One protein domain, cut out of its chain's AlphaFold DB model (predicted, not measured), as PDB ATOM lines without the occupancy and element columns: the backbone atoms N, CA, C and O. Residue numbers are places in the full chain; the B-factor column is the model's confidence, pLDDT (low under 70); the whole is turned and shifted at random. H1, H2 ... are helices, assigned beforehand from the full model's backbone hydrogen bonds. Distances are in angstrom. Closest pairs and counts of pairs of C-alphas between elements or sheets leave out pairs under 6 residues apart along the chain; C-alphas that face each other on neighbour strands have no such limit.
ATOM      1  N   PRO A  15      42.068 -33.900   3.074       75.79
ATOM      2  CA  PRO A  15      40.898 -33.081   2.745       75.79
ATOM      3  C   PRO A  15      41.130 -31.585   2.993       75.79
ATOM      4  O   PRO A  15      40.649 -30.756   2.228       75.79
ATOM      5  N   GLY A  16      41.900 -31.222   4.025       75.26
ATOM      6  CA  GLY A  16      42.240 -29.823   4.295       75.26
ATOM      7  C   GLY A  16      43.148 -29.236   3.214       75.26
ATOM      8  O   GLY A  16      42.898 -28.133   2.735       75.26
ATOM      9  N   TYR A  17      44.163 -29.993   2.789       78.91
ATOM     10  CA  TYR A  17      45.047 -29.590   1.693       78.91
ATOM     11  C   TYR A  17      44.312 -29.466   0.360       78.91
ATOM     12  O   TYR A  17      44.540 -28.497  -0.357       78.91
ATOM     13  N   ALA A  18      43.419 -30.407   0.043       80.84
ATOM     14  CA  ALA A  18      42.622 -30.370  -1.181       80.84
ATOM     15  C   ALA A  18      41.722 -29.127  -1.226       80.84
ATOM     16  O   ALA A  18      41.695 -28.430  -2.236       80.84
ATOM     17  N   LEU A  19      41.052 -28.803  -0.114       79.53
ATOM     18  CA  LEU A  19      40.246 -27.586  -0.002       79.53
ATOM     19  C   LEU A  19      41.089 -26.319  -0.144       79.53
ATOM     20  O   LEU A  19      40.680 -25.393  -0.836       79.53
ATOM     21  N   LEU A  20      42.268 -26.275   0.477       82.14
ATOM     22  CA  LEU A  20      43.168 -25.128   0.374       82.14
ATOM     23  C   LEU A  20      43.679 -24.946  -1.056       82.14
ATOM     24  O   LEU A  20      43.645 -23.834  -1.575       82.14
ATOM     25  N   LEU A  21      44.105 -26.028  -1.706       83.71
ATOM     26  CA  LEU A  21      44.566 -26.003  -3.092       83.71
ATOM     27  C   LEU A  21      43.449 -25.547  -4.032       83.71
ATOM     28  O   LEU A  21      43.673 -24.671  -4.862       83.71
ATOM     29  N   LEU A  22      42.236 -26.074  -3.855       81.70
ATOM     30  CA  LEU A  22      41.073 -25.632  -4.615       81.70
ATOM     31  C   LEU A  22      40.794 -24.145  -4.380       81.70
ATOM     32  O   LEU A  22      40.619 -23.402  -5.336       81.70
ATOM     33  N   SER A  23      40.826 -23.693  -3.128       83.52
ATOM     34  CA  SER A  23      40.616 -22.284  -2.779       83.52
ATOM     35  C   SER A  23      41.619 -21.364  -3.478       83.52
ATOM     36  O   SER A  23      41.237 -20.321  -4.002       83.52
ATOM     37  N   VAL A  24      42.887 -21.773  -3.557       83.38
ATOM     38  CA  VAL A  24      43.928 -21.035  -4.289       83.38
ATOM     39  C   VAL A  24      43.645 -21.017  -5.792       83.38
ATOM     40  O   VAL A  24      43.717 -19.952  -6.403       83.38
ATOM     41  N   LEU A  25      43.282 -22.156  -6.392       84.68
ATOM     42  CA  LEU A  25      42.942 -22.234  -7.820       84.68
ATOM     43  C   LEU A  25      41.720 -21.375  -8.169       84.68
ATOM     44  O   LEU A  25      41.707 -20.697  -9.196       84.68
ATOM     45  N   LEU A  26      40.720 -21.356  -7.291       82.15
ATOM     46  CA  LEU A  26      39.540 -20.507  -7.397       82.15
ATOM     47  C   LEU A  26      39.908 -19.029  -7.410       82.15
ATOM     48  O   LEU A  26      39.510 -18.303  -8.324       82.15
ATOM     49  N   CYS A  27      40.714 -18.602  -6.437       82.02
ATOM     50  CA  CYS A  27      41.214 -17.237  -6.372       82.02
ATOM     51  C   CYS A  27      42.018 -16.876  -7.624       82.02
ATOM     52  O   CYS A  27      41.764 -15.822  -8.199       82.02
ATOM     53  N   ALA A  28      42.906 -17.763  -8.084       80.25
ATOM     54  CA  ALA A  28      43.716 -17.545  -9.281       80.25
ATOM     55  C   ALA A  28      42.859 -17.403 -10.553       80.25
ATOM     56  O   ALA A  28      43.092 -16.511 -11.372       80.25
ATOM     57  N   SER A  29      41.834 -18.249 -10.705       77.22
ATOM     58  CA  SER A  29      40.923 -18.202 -11.857       77.22
ATOM     59  C   SER A  29      40.113 -16.903 -11.902       77.22
ATOM     60  O   SER A  29      39.991 -16.285 -12.959       77.22
ATOM     61  N   GLY A  30      39.615 -16.443 -10.749       69.88
ATOM     62  CA  GLY A  30      38.898 -15.177 -10.648       69.88
ATOM     63  C   GLY A  30      39.823 -13.970 -10.806       69.88
ATOM     64  O   GLY A  30      39.441 -12.981 -11.431       69.88
ATOM     65  N   SER A  31      41.062 -14.060 -10.308       71.08
ATOM     66  CA  SER A  31      42.019 -12.955 -10.376       71.08
ATOM     67  C   SER A  31      42.543 -12.681 -11.780       71.08
ATOM     68  O   SER A  31      42.971 -11.563 -12.049       71.08
ATOM     69  N   TYR A  32      42.475 -13.654 -12.695       68.58
ATOM     70  CA  TYR A  32      42.842 -13.452 -14.100       68.58
ATOM     71  C   TYR A  32      42.076 -12.282 -14.744       68.58
ATOM     72  O   TYR A  32      42.630 -11.551 -15.559       68.58
ATOM     73  N   ARG A  33      40.833 -12.016 -14.318       65.61
ATOM     74  CA  ARG A  33      40.052 -10.867 -14.813       65.61
ATOM     75  C   ARG A  33      40.553  -9.508 -14.328       65.61
ATOM     76  O   ARG A  33      40.244  -8.511 -14.969       65.61
ATOM     77  N   PHE A  34      41.334  -9.458 -13.249       65.22
ATOM     78  CA  PHE A  34      42.050  -8.243 -12.861       65.22
ATOM     79  C   PHE A  34      43.299  -8.021 -13.718       65.22
ATOM     80  O   PHE A  34      43.882  -6.959 -13.630       65.22
ATOM     81  N   VAL A  35      43.753  -8.984 -14.528       64.52
ATOM     82  CA  VAL A  35      44.990  -8.836 -15.316       64.52
ATOM     83  C   VAL A  35      44.756  -8.025 -16.589       64.52
ATOM     84  O   VAL A  35      45.599  -7.212 -16.955       64.52
ATOM     85  N   THR A  36      43.625  -8.230 -17.265       66.91
ATOM     86  CA  THR A  36      43.347  -7.609 -18.566       66.91
ATOM     87  C   THR A  36      42.180  -6.626 -18.454       66.91
ATOM     88  O   THR A  36      41.028  -7.074 -18.460       66.91
ATOM     89  N   PRO A  37      42.429  -5.307 -18.345       65.71
ATOM     90  CA  PRO A  37      41.353  -4.332 -18.458       65.71
ATOM     91  C   PRO A  37      40.698  -4.454 -19.842       65.71
ATOM     92  O   PRO A  37      41.386  -4.532 -20.858       65.71
ATOM     93  N   MET A  38      39.369  -4.507 -19.877       71.36
ATOM     94  CA  MET A  38      38.592  -4.556 -21.117       71.36
ATOM     95  C   MET A  38      37.949  -3.198 -21.373       71.36
ATOM     96  O   MET A  38      37.337  -2.619 -20.467       71.36
ATOM     97  N   ALA A  39      38.053  -2.719 -22.612       70.44
ATOM     98  CA  ALA A  39      37.332  -1.540 -23.071       70.44
ATOM     99  C   ALA A  39      35.820  -1.798 -23.024       70.44
ATOM    100  O   ALA A  39      35.343  -2.834 -23.487       70.44
ATOM    101  N   LEU A  40      35.055  -0.854 -22.469       64.87
ATOM    102  CA  LEU A  40      33.592  -0.976 -22.373       64.87
ATOM    103  C   LEU A  40      32.878  -0.905 -23.737       64.87
ATOM    104  O   LEU A  40      31.699  -1.250 -23.816       64.87
ATOM    105  N   ALA A  41      33.566  -0.452 -24.790       64.34
ATOM    106  CA  ALA A  41      32.968  -0.122 -26.083       64.34
ATOM    107  C   ALA A  41      32.210  -1.292 -26.748       64.34
ATOM    108  O   ALA A  41      31.160  -1.057 -27.338       64.34
ATOM    109  N   ASP A  42      32.675  -2.537 -26.600       63.97
ATOM    110  CA  ASP A  42      32.159  -3.678 -27.380       63.97
ATOM    111  C   ASP A  42      30.996  -4.454 -26.724       63.97
ATOM    112  O   ASP A  42      30.542  -5.467 -27.256       63.97
ATOM    113  N   GLY A  43      30.464  -3.998 -25.585       67.91
ATOM    114  CA  GLY A  43      29.312  -4.650 -24.950       67.91
ATOM    115  C   GLY A  43      29.346  -4.589 -23.432       67.91
ATOM    116  O   GLY A  43      29.649  -5.580 -22.764       67.91
ATOM    117  N   VAL A  44      28.990  -3.425 -22.893       70.63
ATOM    118  CA  VAL A  44      28.989  -3.107 -21.455       70.63
ATOM    119  C   VAL A  44      28.342  -4.208 -20.599       70.63
ATOM    120  O   VAL A  44      28.926  -4.641 -19.603       70.63
ATOM    121  N   ASP A  45      27.186  -4.729 -21.016       76.69
ATOM    122  CA  ASP A  45      26.450  -5.753 -20.264       76.69
ATOM    123  C   ASP A  45      27.196  -7.091 -20.190       76.69
ATOM    124  O   ASP A  45      27.242  -7.727 -19.136       76.69
ATOM    125  N   LEU A  46      27.831  -7.514 -21.288       74.78
ATOM    126  CA  LEU A  46      28.620  -8.750 -21.346       74.78
ATOM    127  C   LEU A  46      29.874  -8.636 -20.477       74.78
ATOM    128  O   LEU A  46      30.254  -9.583 -19.780       74.78
ATOM    129  N   VAL A  47      30.496  -7.460 -20.477       73.26
ATOM    130  CA  VAL A  47      31.651  -7.155 -19.634       73.26
ATOM    131  C   VAL A  47      31.265  -7.235 -18.153       73.26
ATOM    132  O   VAL A  47      31.897  -7.994 -17.415       73.26
ATOM    133  N   TYR A  48      30.189  -6.573 -17.719       74.53
ATOM    134  CA  TYR A  48      29.740  -6.645 -16.321       74.53
ATOM    135  C   TYR A  48      29.250  -8.032 -15.911       74.53
ATOM    136  O   TYR A  48      29.614  -8.509 -14.833       74.53
ATOM    137  N   LEU A  49      28.475  -8.711 -16.761       76.48
ATOM    138  CA  LEU A  49      28.025 -10.078 -16.501       76.48
ATOM    139  C   LEU A  49      29.226 -10.995 -16.283       76.48
ATOM    140  O   LEU A  49      29.273 -11.767 -15.327       76.48
ATOM    141  N   SER A  50      30.226 -10.882 -17.146       75.97
ATOM    142  CA  SER A  50      31.408 -11.724 -17.076       75.97
ATOM    143  C   SER A  50      32.309 -11.391 -15.874       75.97
ATOM    144  O   SER A  50      32.907 -12.300 -15.298       75.97
ATOM    145  N   GLN A  51      32.361 -10.129 -15.432       74.10
ATOM    146  CA  GLN A  51      32.983  -9.746 -14.158       74.10
ATOM    147  C   GLN A  51      32.224 -10.320 -12.957       74.10
ATOM    148  O   GLN A  51      32.842 -10.914 -12.074       74.10
ATOM    149  N   GLY A  52      30.892 -10.216 -12.946       71.48
ATOM    150  CA  GLY A  52      30.046 -10.808 -11.909       71.48
ATOM    151  C   GLY A  52      30.229 -12.323 -11.815       71.48
ATOM    152  O   GLY A  52      30.410 -12.865 -10.724       71.48
ATOM    153  N   LEU A  53      30.290 -13.005 -12.962       76.50
ATOM    154  CA  LEU A  53      30.577 -14.437 -13.029       76.50
ATOM    155  C   LEU A  53      31.983 -14.788 -12.529       76.50
ATOM    156  O   LEU A  53      32.155 -15.867 -11.972       76.50
ATOM    157  N   ALA A  54      32.973 -13.904 -12.680       75.15
ATOM    158  CA  ALA A  54      34.328 -14.113 -12.165       75.15
ATOM    159  C   ALA A  54      34.463 -13.832 -10.656       75.15
ATOM    160  O   ALA A  54      35.319 -14.421  -9.990       75.15
ATOM    161  N   LEU A  55      33.593 -12.990 -10.090       75.50
ATOM    162  CA  LEU A  55      33.521 -12.777  -8.643       75.50
ATOM    163  C   LEU A  55      32.993 -14.008  -7.897       75.50
ATOM    164  O   LEU A  55      33.362 -14.207  -6.742       75.50
ATOM    165  N   LEU A  56      32.187 -14.857  -8.545       79.14
ATOM    166  CA  LEU A  56      31.698 -16.109  -7.959       79.14
ATOM    167  C   LEU A  56      32.840 -17.064  -7.558       79.14
ATOM    168  O   LEU A  56      32.952 -17.359  -6.365       79.14
ATOM    169  N   PRO A  57      33.723 -17.529  -8.473       77.85
ATOM    170  CA  PRO A  57      34.828 -18.404  -8.106       77.85
ATOM    171  C   PRO A  57      35.777 -17.705  -7.134       77.85
ATOM    172  O   PRO A  57      36.160 -18.307  -6.133       77.85
ATOM    173  N   LEU A  58      36.077 -16.419  -7.343       79.87
ATOM    174  CA  LEU A  58      36.929 -15.663  -6.430       79.87
ATOM    175  C   LEU A  58      36.367 -15.664  -5.002       79.87
ATOM    176  O   LEU A  58      37.067 -16.053  -4.071       79.87
ATOM    177  N   GLY A  59      35.091 -15.312  -4.835       80.69
ATOM    178  CA  GLY A  59      34.407 -15.312  -3.545       80.69
ATOM    179  C   GLY A  59      34.399 -16.694  -2.894       80.69
ATOM    180  O   GLY A  59      34.731 -16.815  -1.715       80.69
ATOM    181  N   THR A  60      34.114 -17.752  -3.661       81.86
ATOM    182  CA  THR A  60      34.177 -19.129  -3.141       81.86
ATOM    183  C   THR A  60      35.583 -19.522  -2.689       81.86
ATOM    184  O   THR A  60      35.731 -20.153  -1.642       81.86
ATOM    185  N   GLY A  61      36.623 -19.092  -3.411       83.94
ATOM    186  CA  GLY A  61      38.014 -19.318  -3.031       83.94
ATOM    187  C   GLY A  61      38.392 -18.587  -1.746       83.94
ATOM    188  O   GLY A  61      38.977 -19.185  -0.846       83.94
ATOM    189  N   LEU A  62      37.981 -17.324  -1.596       83.39
ATOM    190  CA  LEU A  62      38.241 -16.546  -0.380       83.39
ATOM    191  C   LEU A  62      37.528 -17.135   0.847       83.39
ATOM    192  O   LEU A  62      38.127 -17.234   1.920       83.39
ATOM    193  N   VAL A  63      36.280 -17.591   0.690       83.15
ATOM    194  CA  VAL A  63      35.548 -18.304   1.752       83.15
ATOM    195  C   VAL A  63      36.247 -19.619   2.104       83.15
ATOM    196  O   VAL A  63      36.382 -19.948   3.284       83.15
ATOM    197  N   GLY A  64      36.745 -20.351   1.107       82.04
ATOM    198  CA  GLY A  64      37.518 -21.574   1.315       82.04
ATOM    199  C   GLY A  64      38.843 -21.335   2.050       82.04
ATOM    200  O   GLY A  64      39.190 -22.101   2.954       82.04
ATOM    201  N   LEU A  65      39.545 -20.233   1.763       83.46
ATOM    202  CA  LEU A  65      40.735 -19.817   2.515       83.46
ATOM    203  C   LEU A  65      40.397 -19.479   3.967       83.46
ATOM    204  O   LEU A  65      41.084 -19.951   4.875       83.46
ATOM    205  N   LEU A  66      39.327 -18.713   4.197       83.57
ATOM    206  CA  LEU A  66      38.858 -18.393   5.547       83.57
ATOM    207  C   LEU A  66      38.514 -19.666   6.330       83.57
ATOM    208  O   LEU A  66      38.944 -19.823   7.474       83.57
ATOM    209  N   ALA A  67      37.814 -20.609   5.696       81.21
ATOM    210  CA  ALA A  67      37.559 -21.922   6.272       81.21
ATOM    211  C   ALA A  67      38.879 -22.641   6.597       81.21
ATOM    212  O   ALA A  67      39.040 -23.135   7.708       81.21
ATOM    213  N   GLY A  68      39.860 -22.638   5.692       80.01
ATOM    214  CA  GLY A  68      41.189 -23.212   5.928       80.01
ATOM    215  C   GLY A  68      41.917 -22.620   7.145       80.01
ATOM    216  O   GLY A  68      42.562 -23.363   7.893       80.01
ATOM    217  N   PHE A  69      41.776 -21.313   7.382       81.07
ATOM    218  CA  PHE A  69      42.325 -20.637   8.564       81.07
ATOM    219  C   PHE A  69      41.613 -21.036   9.851       81.07
ATOM    220  O   PHE A  69      42.287 -21.423  10.807       81.07
ATOM    221  N   LEU A  70      40.278 -21.006   9.846       80.84
ATOM    222  CA  LEU A  70      39.443 -21.433  10.972       80.84
ATOM    223  C   LEU A  70      39.644 -22.913  11.321       80.84
ATOM    224  O   LEU A  70      39.454 -23.307  12.464       80.84
ATOM    225  N   LEU A  71      40.024 -23.734  10.341       77.21
ATOM    226  CA  LEU A  71      40.289 -25.166  10.483       77.21
ATOM    227  C   LEU A  71      41.729 -25.505  10.897       77.21
ATOM    228  O   LEU A  71      42.036 -26.689  11.063       77.21
ATOM    229  N   HIS A  72      42.612 -24.507  11.017       76.32
ATOM    230  CA  HIS A  72      44.057 -24.676  11.236       76.32
ATOM    231  C   HIS A  72      44.692 -25.664  10.251       76.32
ATOM    232  O   HIS A  72      45.527 -26.495  10.625       76.32
ATOM    233  N   VAL A  73      44.300 -25.592   8.973       76.78
ATOM    234  CA  VAL A  73      44.900 -26.437   7.934       76.78
ATOM    235  C   VAL A  73      46.396 -26.135   7.847       76.78
ATOM    236  O   VAL A  73      46.829 -24.982   7.763       76.78
ATOM    237  N   ARG A  74      47.214 -27.190   7.863       77.82
ATOM    238  CA  ARG A  74      48.664 -27.064   7.722       77.82
ATOM    239  C   ARG A  74      48.979 -26.446   6.356       77.82
ATOM    240  O   ARG A  74      48.512 -26.931   5.337       77.82
ATOM    241  N   GLY A  75      49.768 -25.373   6.334       79.08
ATOM    242  CA  GLY A  75      50.052 -24.625   5.103       79.08
ATOM    243  C   GLY A  75      49.030 -23.537   4.752       79.08
ATOM    244  O   GLY A  75      49.172 -22.934   3.693       79.08
ATOM    245  N   ARG A  76      48.062 -23.217   5.630       83.02
ATOM    246  CA  ARG A  76      47.120 -22.086   5.450       83.02
ATOM    247  C   ARG A  76      47.794 -20.781   5.030       83.02
ATOM    248  O   ARG A  76      47.314 -20.115   4.125       83.02
ATOM    249  N   TRP A  77      48.946 -20.473   5.624       84.21
ATOM    250  CA  TRP A  77      49.723 -19.278   5.314       84.21
ATOM    251  C   TRP A  77      50.279 -19.303   3.892       84.21
ATOM    252  O   TRP A  77      50.181 -18.304   3.192       84.21
ATOM    253  N   LEU A  78      50.778 -20.455   3.430       86.21
ATOM    254  CA  LEU A  78      51.206 -20.618   2.039       86.21
ATOM    255  C   LEU A  78      50.021 -20.457   1.082       86.21
ATOM    256  O   LEU A  78      50.152 -19.770   0.079       86.21
ATOM    257  N   GLY A  79      48.858 -21.025   1.414       83.76
ATOM    258  CA  GLY A  79      47.635 -20.850   0.625       83.76
ATOM    259  C   GLY A  79      47.185 -19.393   0.534       83.76
ATOM    260  O   GLY A  79      46.948 -18.890  -0.559       83.76
ATOM    261  N   ALA A  80      47.125 -18.689   1.666       86.38
ATOM    262  CA  ALA A  80      46.781 -17.269   1.686       86.38
ATOM    263  C   ALA A  80      47.794 -16.418   0.920       86.38
ATOM    264  O   ALA A  80      47.383 -15.550   0.158       86.38
ATOM    265  N   LEU A  81      49.095 -16.679   1.066       87.09
ATOM    266  CA  LEU A  81      50.121 -15.969   0.302       87.09
ATOM    267  C   LEU A  81      49.963 -16.218  -1.201       87.09
ATOM    268  O   LEU A  81      49.942 -15.262  -1.966       87.09
ATOM    269  N   LEU A  82      49.784 -17.471  -1.623       86.57
ATOM    270  CA  LEU A  82      49.617 -17.818  -3.038       86.57
ATOM    271  C   LEU A  82      48.334 -17.249  -3.655       86.57
ATOM    272  O   LEU A  82      48.313 -16.989  -4.853       86.57
ATOM    273  N   ALA A  83      47.280 -17.046  -2.866       85.12
ATOM    274  CA  ALA A  83      46.029 -16.476  -3.356       85.12
ATOM    275  C   ALA A  83      46.008 -14.940  -3.323       85.12
ATOM    276  O   ALA A  83      45.587 -14.306  -4.289       85.12
ATOM    277  N   LEU A  84      46.440 -14.330  -2.215       85.12
ATOM    278  CA  LEU A  84      46.290 -12.891  -1.982       85.12
ATOM    279  C   LEU A  84      47.433 -12.077  -2.577       85.12
ATOM    280  O   LEU A  84      47.184 -10.992  -3.095       85.12
ATOM    281  N   LEU A  85      48.674 -12.570  -2.514       85.79
ATOM    282  CA  LEU A  85      49.843 -11.794  -2.928       85.79
ATOM    283  C   LEU A  85      49.821 -11.497  -4.436       85.79
ATOM    284  O   LEU A  85      49.947 -10.324  -4.786       85.79
ATOM    285  N   PRO A  86      49.589 -12.474  -5.340       84.95
ATOM    286  CA  PRO A  86      49.502 -12.180  -6.768       84.95
ATOM    287  C   PRO A  86      48.347 -11.232  -7.090       84.95
ATOM    288  O   PRO A  86      48.535 -10.272  -7.829       84.95
ATOM    289  N   ALA A  87      47.173 -11.451  -6.487       83.70
ATOM    290  CA  ALA A  87      46.006 -10.601  -6.700       83.70
ATOM    291  C   ALA A  87      46.260  -9.154  -6.243       83.70
ATOM    292  O   ALA A  87      45.947  -8.214  -6.971       83.70
ATOM    293  N   ALA A  88      46.882  -8.963  -5.076       85.44
ATOM    294  CA  ALA A  88      47.229  -7.640  -4.565       85.44
ATOM    295  C   ALA A  88      48.272  -6.937  -5.445       85.44
ATOM    296  O   ALA A  88      48.117  -5.751  -5.729       85.44
ATOM    297  N   LEU A  89      49.296  -7.661  -5.916       87.57
ATOM    298  CA  LEU A  89      50.300  -7.112  -6.830       87.57
ATOM    299  C   LEU A  89      49.687  -6.691  -8.167       87.57
ATOM    300  O   LEU A  89      49.989  -5.601  -8.642       87.57
ATOM    301  N   ILE A  90      48.802  -7.508  -8.746       85.13
ATOM    302  CA  ILE A  90      48.097  -7.178  -9.993       85.13
ATOM    303  C   ILE A  90      47.235  -5.925  -9.799       85.13
ATOM    304  O   ILE A  90      47.311  -4.996 -10.599       85.13
ATOM    305  N   CYS A  91      46.462  -5.849  -8.710       83.69
ATOM    306  CA  CYS A  91      45.653  -4.665  -8.410       83.69
ATOM    307  C   CYS A  91      46.514  -3.406  -8.224       83.69
ATOM    308  O   CYS A  91      46.193  -2.364  -8.788       83.69
ATOM    309  N   ALA A  92      47.616  -3.495  -7.473       86.83
ATOM    310  CA  ALA A  92      48.527  -2.371  -7.260       86.83
ATOM    311  C   ALA A  92      49.208  -1.920  -8.563       86.83
ATOM    312  O   ALA A  92      49.308  -0.722  -8.824       86.83
ATOM    313  N   TRP A  93      49.623  -2.873  -9.400       87.88
ATOM    314  CA  TRP A  93      50.204  -2.606 -10.713       87.88
ATOM    315  C   TRP A  93      49.221  -1.881 -11.635       87.88
ATOM    316  O   TRP A  93      49.569  -0.875 -12.248       87.88
ATOM    317  N   ASN A  94      47.968  -2.335 -11.695       83.58
ATOM    318  CA  ASN A  94      46.960  -1.673 -12.518       83.58
ATOM    319  C   ASN A  94      46.604  -0.283 -11.999       83.58
ATOM    320  O   ASN A  94      46.480   0.633 -12.804       83.58
ATOM    321  N   LEU A  95      46.506  -0.090 -10.680       85.06
ATOM    322  CA  LEU A  95      46.310   1.243 -10.098       85.06
ATOM    323  C   LEU A  95      47.443   2.201 -10.476       85.06
ATOM    324  O   LEU A  95      47.178   3.352 -10.817       85.06
ATOM    325  N   TYR A  96      48.690   1.720 -10.465       86.47
ATOM    326  CA  TYR A  96      49.841   2.494 -10.928       86.47
ATOM    327  C   TYR A  96      49.726   2.854 -12.418       86.47
ATOM    328  O   TYR A  96      49.937   4.009 -12.786       86.47
ATOM    329  N   ASN A  97      49.326   1.906 -13.271       83.52
ATOM    330  CA  ASN A  97      49.167   2.160 -14.705       83.52
ATOM    331  C   ASN A  97      48.039   3.149 -15.017       83.52
ATOM    332  O   ASN A  97      48.243   4.011 -15.870       83.52
ATOM    333  N   TYR A  98      46.902   3.070 -14.316       81.34
ATOM    334  CA  TYR A  98      45.820   4.058 -14.428       81.34
ATOM    335  C   TYR A  98      46.298   5.459 -14.048       81.34
ATOM    336  O   TYR A  98      46.039   6.417 -14.770       81.34
ATOM    337  N   ALA A  99      47.052   5.576 -12.950       80.47
ATOM    338  CA  ALA A  99      47.612   6.855 -12.526       80.47
ATOM    339  C   ALA A  99      48.618   7.433 -13.543       80.47
ATOM    340  O   ALA A  99      48.758   8.650 -13.632       80.47
ATOM    341  N   ALA A 100      49.310   6.576 -14.302       81.69
ATOM    342  CA  ALA A 100      50.318   6.984 -15.278       81.69
ATOM    343  C   ALA A 100      49.759   7.299 -16.683       81.69
ATOM    344  O   ALA A 100      50.287   8.196 -17.336       81.69
ATOM    345  N   HIS A 101      48.731   6.582 -17.157       72.21
ATOM    346  CA  HIS A 101      48.251   6.665 -18.552       72.21
ATOM    347  C   HIS A 101      46.894   7.367 -18.726       72.21
ATOM    348  O   HIS A 101      46.501   7.640 -19.857       72.21
ATOM    349  N   GLY A 102      46.213   7.733 -17.634       63.10
ATOM    350  CA  GLY A 102      44.930   8.436 -17.692       63.10
ATOM    351  C   GLY A 102      43.731   7.525 -17.985       63.10
ATOM    352  O   GLY A 102      43.870   6.363 -18.364       63.10
ATOM    353  N   ASP A 103      42.535   8.070 -17.743       60.52
ATOM    354  CA  ASP A 103      41.263   7.339 -17.720       60.52
ATOM    355  C   ASP A 103      40.733   7.037 -19.132       60.52
ATOM    356  O   ASP A 103      39.839   7.713 -19.646       60.52
ATOM    357  N   GLU A 104      41.228   5.980 -19.772       61.89
ATOM    358  CA  GLU A 104      40.406   5.297 -20.772       61.89
ATOM    359  C   GLU A 104      39.222   4.611 -20.066       61.89
ATOM    360  O   GLU A 104      39.351   4.138 -18.933       61.89
ATOM    361  N   ALA A 105      38.052   4.550 -20.721       63.82
ATOM    362  CA  ALA A 105      36.864   3.853 -20.219       63.82
ATOM    363  C   ALA A 105      37.088   2.328 -20.233       63.82
ATOM    364  O   ALA A 105      36.563   1.583 -21.068       63.82
ATOM    365  N   LEU A 106      37.915   1.884 -19.297       70.20
ATOM    366  CA  LEU A 106      38.340   0.520 -19.077       70.20
ATOM    367  C   LEU A 106      37.639  -0.029 -17.831       70.20
ATOM    368  O   LEU A 106      37.390   0.668 -16.844       70.20
ATOM    369  N   SER A 107      37.321  -1.316 -17.880       65.20
ATOM    370  CA  SER A 107      36.811  -2.071 -16.742       65.20
ATOM    371  C   SER A 107      37.803  -3.182 -16.380       65.20
ATOM    372  O   SER A 107      38.287  -3.869 -17.282       65.20
ATOM    373  N   PRO A 108      38.099  -3.419 -15.091       69.54
ATOM    374  CA  PRO A 108      37.616  -2.703 -13.906       69.54
ATOM    375  C   PRO A 108      38.108  -1.250 -13.812       69.54
ATOM    376  O   PRO A 108      39.210  -0.947 -14.260       69.54
ATOM    377  N   SER A 109      37.306  -0.364 -13.215       74.43
ATOM    378  CA  SER A 109      37.662   1.053 -13.038       74.43
ATOM    379  C   SER A 109      38.678   1.266 -11.908       74.43
ATOM    380  O   SER A 109      38.856   0.403 -11.044       74.43
ATOM    381  N   PHE A 110      39.300   2.449 -11.851       78.38
ATOM    382  CA  PHE A 110      40.209   2.831 -10.760       78.38
ATOM    383  C   PHE A 110      39.592   2.610  -9.364       78.38
ATOM    384  O   PHE A 110      40.216   2.032  -8.468       78.38
ATOM    385  N   ALA A 111      38.327   3.005  -9.186       75.87
ATOM    386  CA  ALA A 111      37.600   2.812  -7.932       75.87
ATOM    387  C   ALA A 111      37.417   1.322  -7.593       75.87
ATOM    388  O   ALA A 111      37.600   0.925  -6.441       75.87
ATOM    389  N   GLN A 112      37.120   0.483  -8.591       79.45
ATOM    390  CA  GLN A 112      36.958  -0.960  -8.399       79.45
ATOM    391  C   GLN A 112      38.277  -1.641  -8.028       79.45
ATOM    392  O   GLN A 112      38.291  -2.466  -7.115       79.45
ATOM    393  N   TYR A 113      39.392  -1.272  -8.666       80.27
ATOM    394  CA  TYR A 113      40.712  -1.776  -8.277       80.27
ATOM    395  C   TYR A 113      41.099  -1.351  -6.859       80.27
ATOM    396  O   TYR A 113      41.622  -2.165  -6.097       80.27
ATOM    397  N   THR A 114      40.796  -0.109  -6.477       80.26
ATOM    398  CA  THR A 114      41.057   0.394  -5.121       80.26
ATOM    399  C   THR A 114      40.243  -0.386  -4.090       80.26
ATOM    400  O   THR A 114      40.786  -0.866  -3.096       80.26
ATOM    401  N   GLN A 115      38.947  -0.579  -4.347       81.36
ATOM    402  CA  GLN A 115      38.071  -1.354  -3.474       81.36
ATOM    403  C   GLN A 115      38.505  -2.825  -3.391       81.36
ATOM    404  O   GLN A 115      38.488  -3.405  -2.305       81.36
ATOM    405  N   ALA A 116      38.932  -3.425  -4.506       80.78
ATOM    406  CA  ALA A 116      39.459  -4.785  -4.527       80.78
ATOM    407  C   ALA A 116      40.744  -4.901  -3.695       80.78
ATOM    408  O   ALA A 116      40.857  -5.813  -2.877       80.78
ATOM    409  N   LEU A 117      41.682  -3.958  -3.836       82.49
ATOM    410  CA  LEU A 117      42.917  -3.936  -3.052       82.49
ATOM    411  C   LEU A 117      42.627  -3.787  -1.551       82.49
ATOM    412  O   LEU A 117      43.147  -4.561  -0.748       82.49
ATOM    413  N   LEU A 118      41.755  -2.848  -1.170       85.18
ATOM    414  CA  LEU A 118      41.332  -2.674   0.222       85.18
ATOM    415  C   LEU A 118      40.627  -3.923   0.764       85.18
ATOM    416  O   LEU A 118      40.878  -4.320   1.899       85.18
ATOM    417  N   GLY A 119      39.792  -4.578  -0.048       83.40
ATOM    418  CA  GLY A 119      39.137  -5.834   0.312       83.40
ATOM    419  C   GLY A 119      40.131  -6.975   0.546       83.40
ATOM    420  O   GLY A 119      40.009  -7.695   1.536       83.40
ATOM    421  N   LEU A 120      41.148  -7.112  -0.311       83.51
ATOM    422  CA  LEU A 120      42.210  -8.115  -0.162       83.51
ATOM    423  C   LEU A 120      43.061  -7.863   1.091       83.51
ATOM    424  O   LEU A 120      43.332  -8.801   1.842       83.51
ATOM    425  N   LEU A 121      43.442  -6.607   1.346       85.69
ATOM    426  CA  LEU A 121      44.180  -6.218   2.552       85.69
ATOM    427  C   LEU A 121      43.345  -6.444   3.819       85.69
ATOM    428  O   LEU A 121      43.839  -7.019   4.789       85.69
ATOM    429  N   GLY A 122      42.069  -6.052   3.790       83.60
ATOM    430  CA  GLY A 122      41.124  -6.274   4.881       83.60
ATOM    431  C   GLY A 122      40.953  -7.759   5.190       83.60
ATOM    432  O   GLY A 122      41.046  -8.160   6.349       83.60
ATOM    433  N   LEU A 123      40.802  -8.599   4.162       83.02
ATOM    434  CA  LEU A 123      40.740 -10.046   4.337       83.02
ATOM    435  C   LEU A 123      42.046 -10.607   4.911       83.02
ATOM    436  O   LEU A 123      41.995 -11.408   5.839       83.02
ATOM    437  N   GLY A 124      43.209 -10.172   4.419       85.02
ATOM    438  CA  GLY A 124      44.506 -10.561   4.985       85.02
ATOM    439  C   GLY A 124      44.624 -10.211   6.474       85.02
ATOM    440  O   GLY A 124      45.094 -11.027   7.274       85.02
ATOM    441  N   GLY A 125      44.116  -9.040   6.867       82.91
ATOM    442  CA  GLY A 125      43.999  -8.621   8.264       82.91
ATOM    443  C   GLY A 125      43.073  -9.528   9.076       82.91
ATOM    444  O   GLY A 125      43.459  -9.989  10.150       82.91
ATOM    445  N   VAL A 126      41.892  -9.862   8.545       82.35
ATOM    446  CA  VAL A 126      40.942 -10.792   9.183       82.35
ATOM    447  C   VAL A 126      41.557 -12.179   9.362       82.35
ATOM    448  O   VAL A 126      41.455 -12.741  10.447       82.35
ATOM    449  N   LEU A 127      42.230 -12.728   8.348       84.35
ATOM    450  CA  LEU A 127      42.886 -14.037   8.444       84.35
ATOM    451  C   LEU A 127      43.979 -14.041   9.521       84.35
ATOM    452  O   LEU A 127      44.070 -14.986  10.306       84.35
ATOM    453  N   SER A 128      44.763 -12.964   9.598       81.49
ATOM    454  CA  SER A 128      45.803 -12.792  10.618       81.49
ATOM    455  C   SER A 128      45.210 -12.681  12.024       81.49
ATOM    456  O   SER A 128      45.715 -13.291  12.964       81.49
ATOM    457  N   LEU A 129      44.103 -11.951  12.166       81.74
ATOM    458  CA  LEU A 129      43.384 -11.796  13.426       81.74
ATOM    459  C   LEU A 129      42.712 -13.101  13.866       81.74
ATOM    460  O   LEU A 129      42.758 -13.446  15.043       81.74
ATOM    461  N   VAL A 130      42.141 -13.869  12.934       80.65
ATOM    462  CA  VAL A 130      41.616 -15.212  13.211       80.65
ATOM    463  C   VAL A 130      42.721 -16.113  13.751       80.65
ATOM    464  O   VAL A 130      42.480 -16.808  14.738       80.65
ATOM    465  N   ASP A 131      43.917 -16.077  13.154       80.83
ATOM    466  CA  ASP A 131      45.042 -16.876  13.644       80.83
ATOM    467  C   ASP A 131      45.511 -16.435  15.038       80.83
ATOM    468  O   ASP A 131      45.760 -17.264  15.909       80.83
ATOM    469  N   LEU A 132      45.562 -15.123  15.277       79.84
ATOM    470  CA  LEU A 132      45.961 -14.568  16.568       79.84
ATOM    471  C   LEU A 132      44.956 -14.897  17.687       79.84
ATOM    472  O   LEU A 132      45.356 -15.155  18.819       79.84
ATOM    473  N   LEU A 133      43.655 -14.889  17.380       80.50
ATOM    474  CA  LEU A 133      42.590 -15.081  18.371       80.50
ATOM    475  C   LEU A 133      42.238 -16.551  18.627       80.50
ATOM    476  O   LEU A 133      41.775 -16.879  19.721       80.50
ATOM    477  N   LEU A 140      32.956 -29.604  15.963       74.90
ATOM    478  CA  LEU A 140      31.726 -29.299  15.222       74.90
ATOM    479  C   LEU A 140      31.940 -28.193  14.187       74.90
ATOM    480  O   LEU A 140      31.618 -28.400  13.017       74.90
ATOM    481  N   LEU A 141      32.552 -27.072  14.588       71.57
ATOM    482  CA  LEU A 141      32.924 -25.986  13.672       71.57
ATOM    483  C   LEU A 141      33.811 -26.530  12.548       71.57
ATOM    484  O   LEU A 141      33.616 -26.212  11.377       71.57
ATOM    485  N   ARG A 142      34.723 -27.447  12.904       69.56
ATOM    486  CA  ARG A 142      35.605 -28.100  11.945       69.56
ATOM    487  C   ARG A 142      34.841 -28.877  10.868       69.56
ATOM    488  O   ARG A 142      35.118 -28.729   9.682       69.56
ATOM    489  N   LYS A 143      33.876 -29.710  11.261       74.80
ATOM    490  CA  LYS A 143      33.065 -30.485  10.305       74.80
ATOM    491  C   LYS A 143      32.172 -29.584   9.451       74.80
ATOM    492  O   LYS A 143      32.098 -29.801   8.246       74.80
ATOM    493  N   GLY A 144      31.545 -28.573  10.057       75.51
ATOM    494  CA  GLY A 144      30.677 -27.628   9.349       75.51
ATOM    495  C   GLY A 144      31.420 -26.851   8.261       75.51
ATOM    496  O   GLY A 144      30.979 -26.815   7.117       75.51
ATOM    497  N   LEU A 145      32.595 -26.308   8.585       71.85
ATOM    498  CA  LEU A 145      33.418 -25.560   7.631       71.85
ATOM    499  C   LEU A 145      33.997 -26.442   6.519       71.85
ATOM    500  O   LEU A 145      34.051 -26.011   5.372       71.85
ATOM    501  N   LEU A 146      34.387 -27.686   6.827       73.91
ATOM    502  CA  LEU A 146      34.767 -28.658   5.794       73.91
ATOM    503  C   LEU A 146      33.593 -28.953   4.851       73.91
ATOM    504  O   LEU A 146      33.790 -29.017   3.642       73.91
ATOM    505  N   GLY A 147      32.379 -29.099   5.395       75.09
ATOM    506  CA  GLY A 147      31.157 -29.262   4.606       75.09
ATOM    507  C   GLY A 147      30.891 -28.069   3.687       75.09
ATOM    508  O   GLY A 147      30.624 -28.266   2.506       75.09
ATOM    509  N   LEU A 148      31.045 -26.840   4.191       73.25
ATOM    510  CA  LEU A 148      30.932 -25.622   3.380       73.25
ATOM    511  C   LEU A 148      31.999 -25.550   2.282       73.25
ATOM    512  O   LEU A 148      31.677 -25.195   1.153       73.25
ATOM    513  N   GLY A 149      33.241 -25.936   2.584       71.19
ATOM    514  CA  GLY A 149      34.309 -26.027   1.587       71.19
ATOM    515  C   GLY A 149      33.985 -27.027   0.473       71.19
ATOM    516  O   GLY A 149      34.174 -26.725  -0.703       71.19
ATOM    517  N   TRP A 150      33.429 -28.190   0.822       73.87
ATOM    518  CA  TRP A 150      32.938 -29.162  -0.159       73.87
ATOM    519  C   TRP A 150      31.761 -28.632  -0.977       73.87
ATOM    520  O   TRP A 150      31.703 -28.862  -2.182       73.87
ATOM    521  N   LEU A 151      30.838 -27.904  -0.353       74.01
ATOM    522  CA  LEU A 151      29.694 -27.319  -1.049       74.01
ATOM    523  C   LEU A 151      30.152 -26.246  -2.048       74.01
ATOM    524  O   LEU A 151      29.701 -26.241  -3.191       74.01
ATOM    525  N   ALA A 152      31.119 -25.411  -1.655       72.45
ATOM    526  CA  ALA A 152      31.772 -24.454  -2.543       72.45
ATOM    527  C   ALA A 152      32.492 -25.149  -3.714       72.45
ATOM    528  O   ALA A 152      32.394 -24.691  -4.849       72.45
ATOM    529  N   LEU A 153      33.146 -26.291  -3.465       70.87
ATOM    530  CA  LEU A 153      33.780 -27.110  -4.501       70.87
ATOM    531  C   LEU A 153      32.759 -27.645  -5.508       70.87
ATOM    532  O   LEU A 153      32.975 -27.534  -6.713       70.87
ATOM    533  N   VAL A 154      31.643 -28.200  -5.034       75.91
ATOM    534  CA  VAL A 154      30.573 -28.711  -5.904       75.91
ATOM    535  C   VAL A 154      29.952 -27.579  -6.719       75.91
ATOM    536  O   VAL A 154      29.776 -27.727  -7.927       75.91
ATOM    537  N   ALA A 155      29.673 -26.435  -6.088       72.51
ATOM    538  CA  ALA A 155      29.160 -25.254  -6.777       72.51
ATOM    539  C   ALA A 155      30.132 -24.773  -7.865       72.51
ATOM    540  O   ALA A 155      29.710 -24.439  -8.972       72.51
ATOM    541  N   TRP A 156      31.436 -24.802  -7.586       68.58
ATOM    542  CA  TRP A 156      32.444 -24.427  -8.566       68.58
ATOM    543  C   TRP A 156      32.594 -25.427  -9.713       68.58
ATOM    544  O   TRP A 156      32.643 -25.007 -10.865       68.58
TER     545      TRP A 156
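This is residues 15 to 133 and 140 to 156 of the 171 residues of an uncharacterized protein of Pseudomonas aeruginosa (strain ATCC 15692 / DSM 22644 / CIP 104116 / JCM 14847 / LMG 12228 / 1C / PRS 101 / PAO1) (UniProt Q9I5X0). An elongated up-and-down bundle of five helices is built round H2, the longest, which has H1 side by side with it, the hairpin of H3 and H4 on one side and the shorter H5 on the other. H4, H2 and H5 make one layer and H3 and H1 a second; H2 meets H3 with residues 65 to 69 alone and H4 with residues 66 to 70 alone, and at the opposite end of the bundle the links after H1 and after H3 pair briefly, residues 38 to 39 with residues 106 to 107, antiparallel. The printed part has 136 residues with five named helices in the order H1 to H5, no named strand, and the class all helix. It is compact, with a radius of gyration of the C-alphas of 16.0 A, and spans 50 by 29 by 17 A.

H2, residues 44 to 70, is the hub, touching four helices. H1, residues 15 to 34, forms a helical hairpin with it, opposite ways at a shallow tilt of 28 degrees; their closest C-alphas, of Ser 23 and Gly 61, are 4.0 A apart. H5, residues 140 to 156, touches H2, with C-alphas 64 and 149 closest at 5.5 A, opposite ways at a shallow tilt of 26 degrees. Residues 146 to 153 of H5 alone touch residues 16 to 22 of H1, at a steep tilt of 44 degrees, the closest C-alphas being those of Leu 19 and Gly 149, 6.3 A apart. H3, residues 76 to 101, touches H1, the same way at 6 degrees, a shallow tilt, with C-alphas 24 and 83 closest at 5.1 A. H2 and H3 are a hairpin that touches through residues 65 to 69 and 76 to 80 alone, the closest C-alphas, 69 and 76, 5.9 A apart; the tilt of 33 degrees is only just shallow. H4, residues 110 to 133, forms a hairpin with H3, C-alphas 91 and 113 being closest at 5.7 A. H4 touches H2 with residues 127 to 131 alone, closest at C-alphas 127 and 66, 6.6 A apart. H5 is apart from H3 and H4. In H4 and H5 every O i to N i+4 pair is within hydrogen-bond range; H1 has 14 of 16, H2 22 of 23 and H3 20 of 22.

H2 is 38.7 A long, H3 37.5 A, H4 34.3 A, H1 29.4 A and H5 24.3 A. C-alpha 15 is at (40.898, -33.081, 2.745), C-alpha 44 at (28.989, -3.107, -21.455) and C-alpha 156 at (32.444, -24.427, -8.566).

The farthest C-alphas, of His 101 and Leu 140, are 52.0 A apart. Residues 134 to 139 are cut out, with 18.2 A between C-alphas 133 and 140. Mean pLDDT of the printed part is 77.8; 19 residues are under 70, among them 32 to 37, 40 to 43 and 102 to 105.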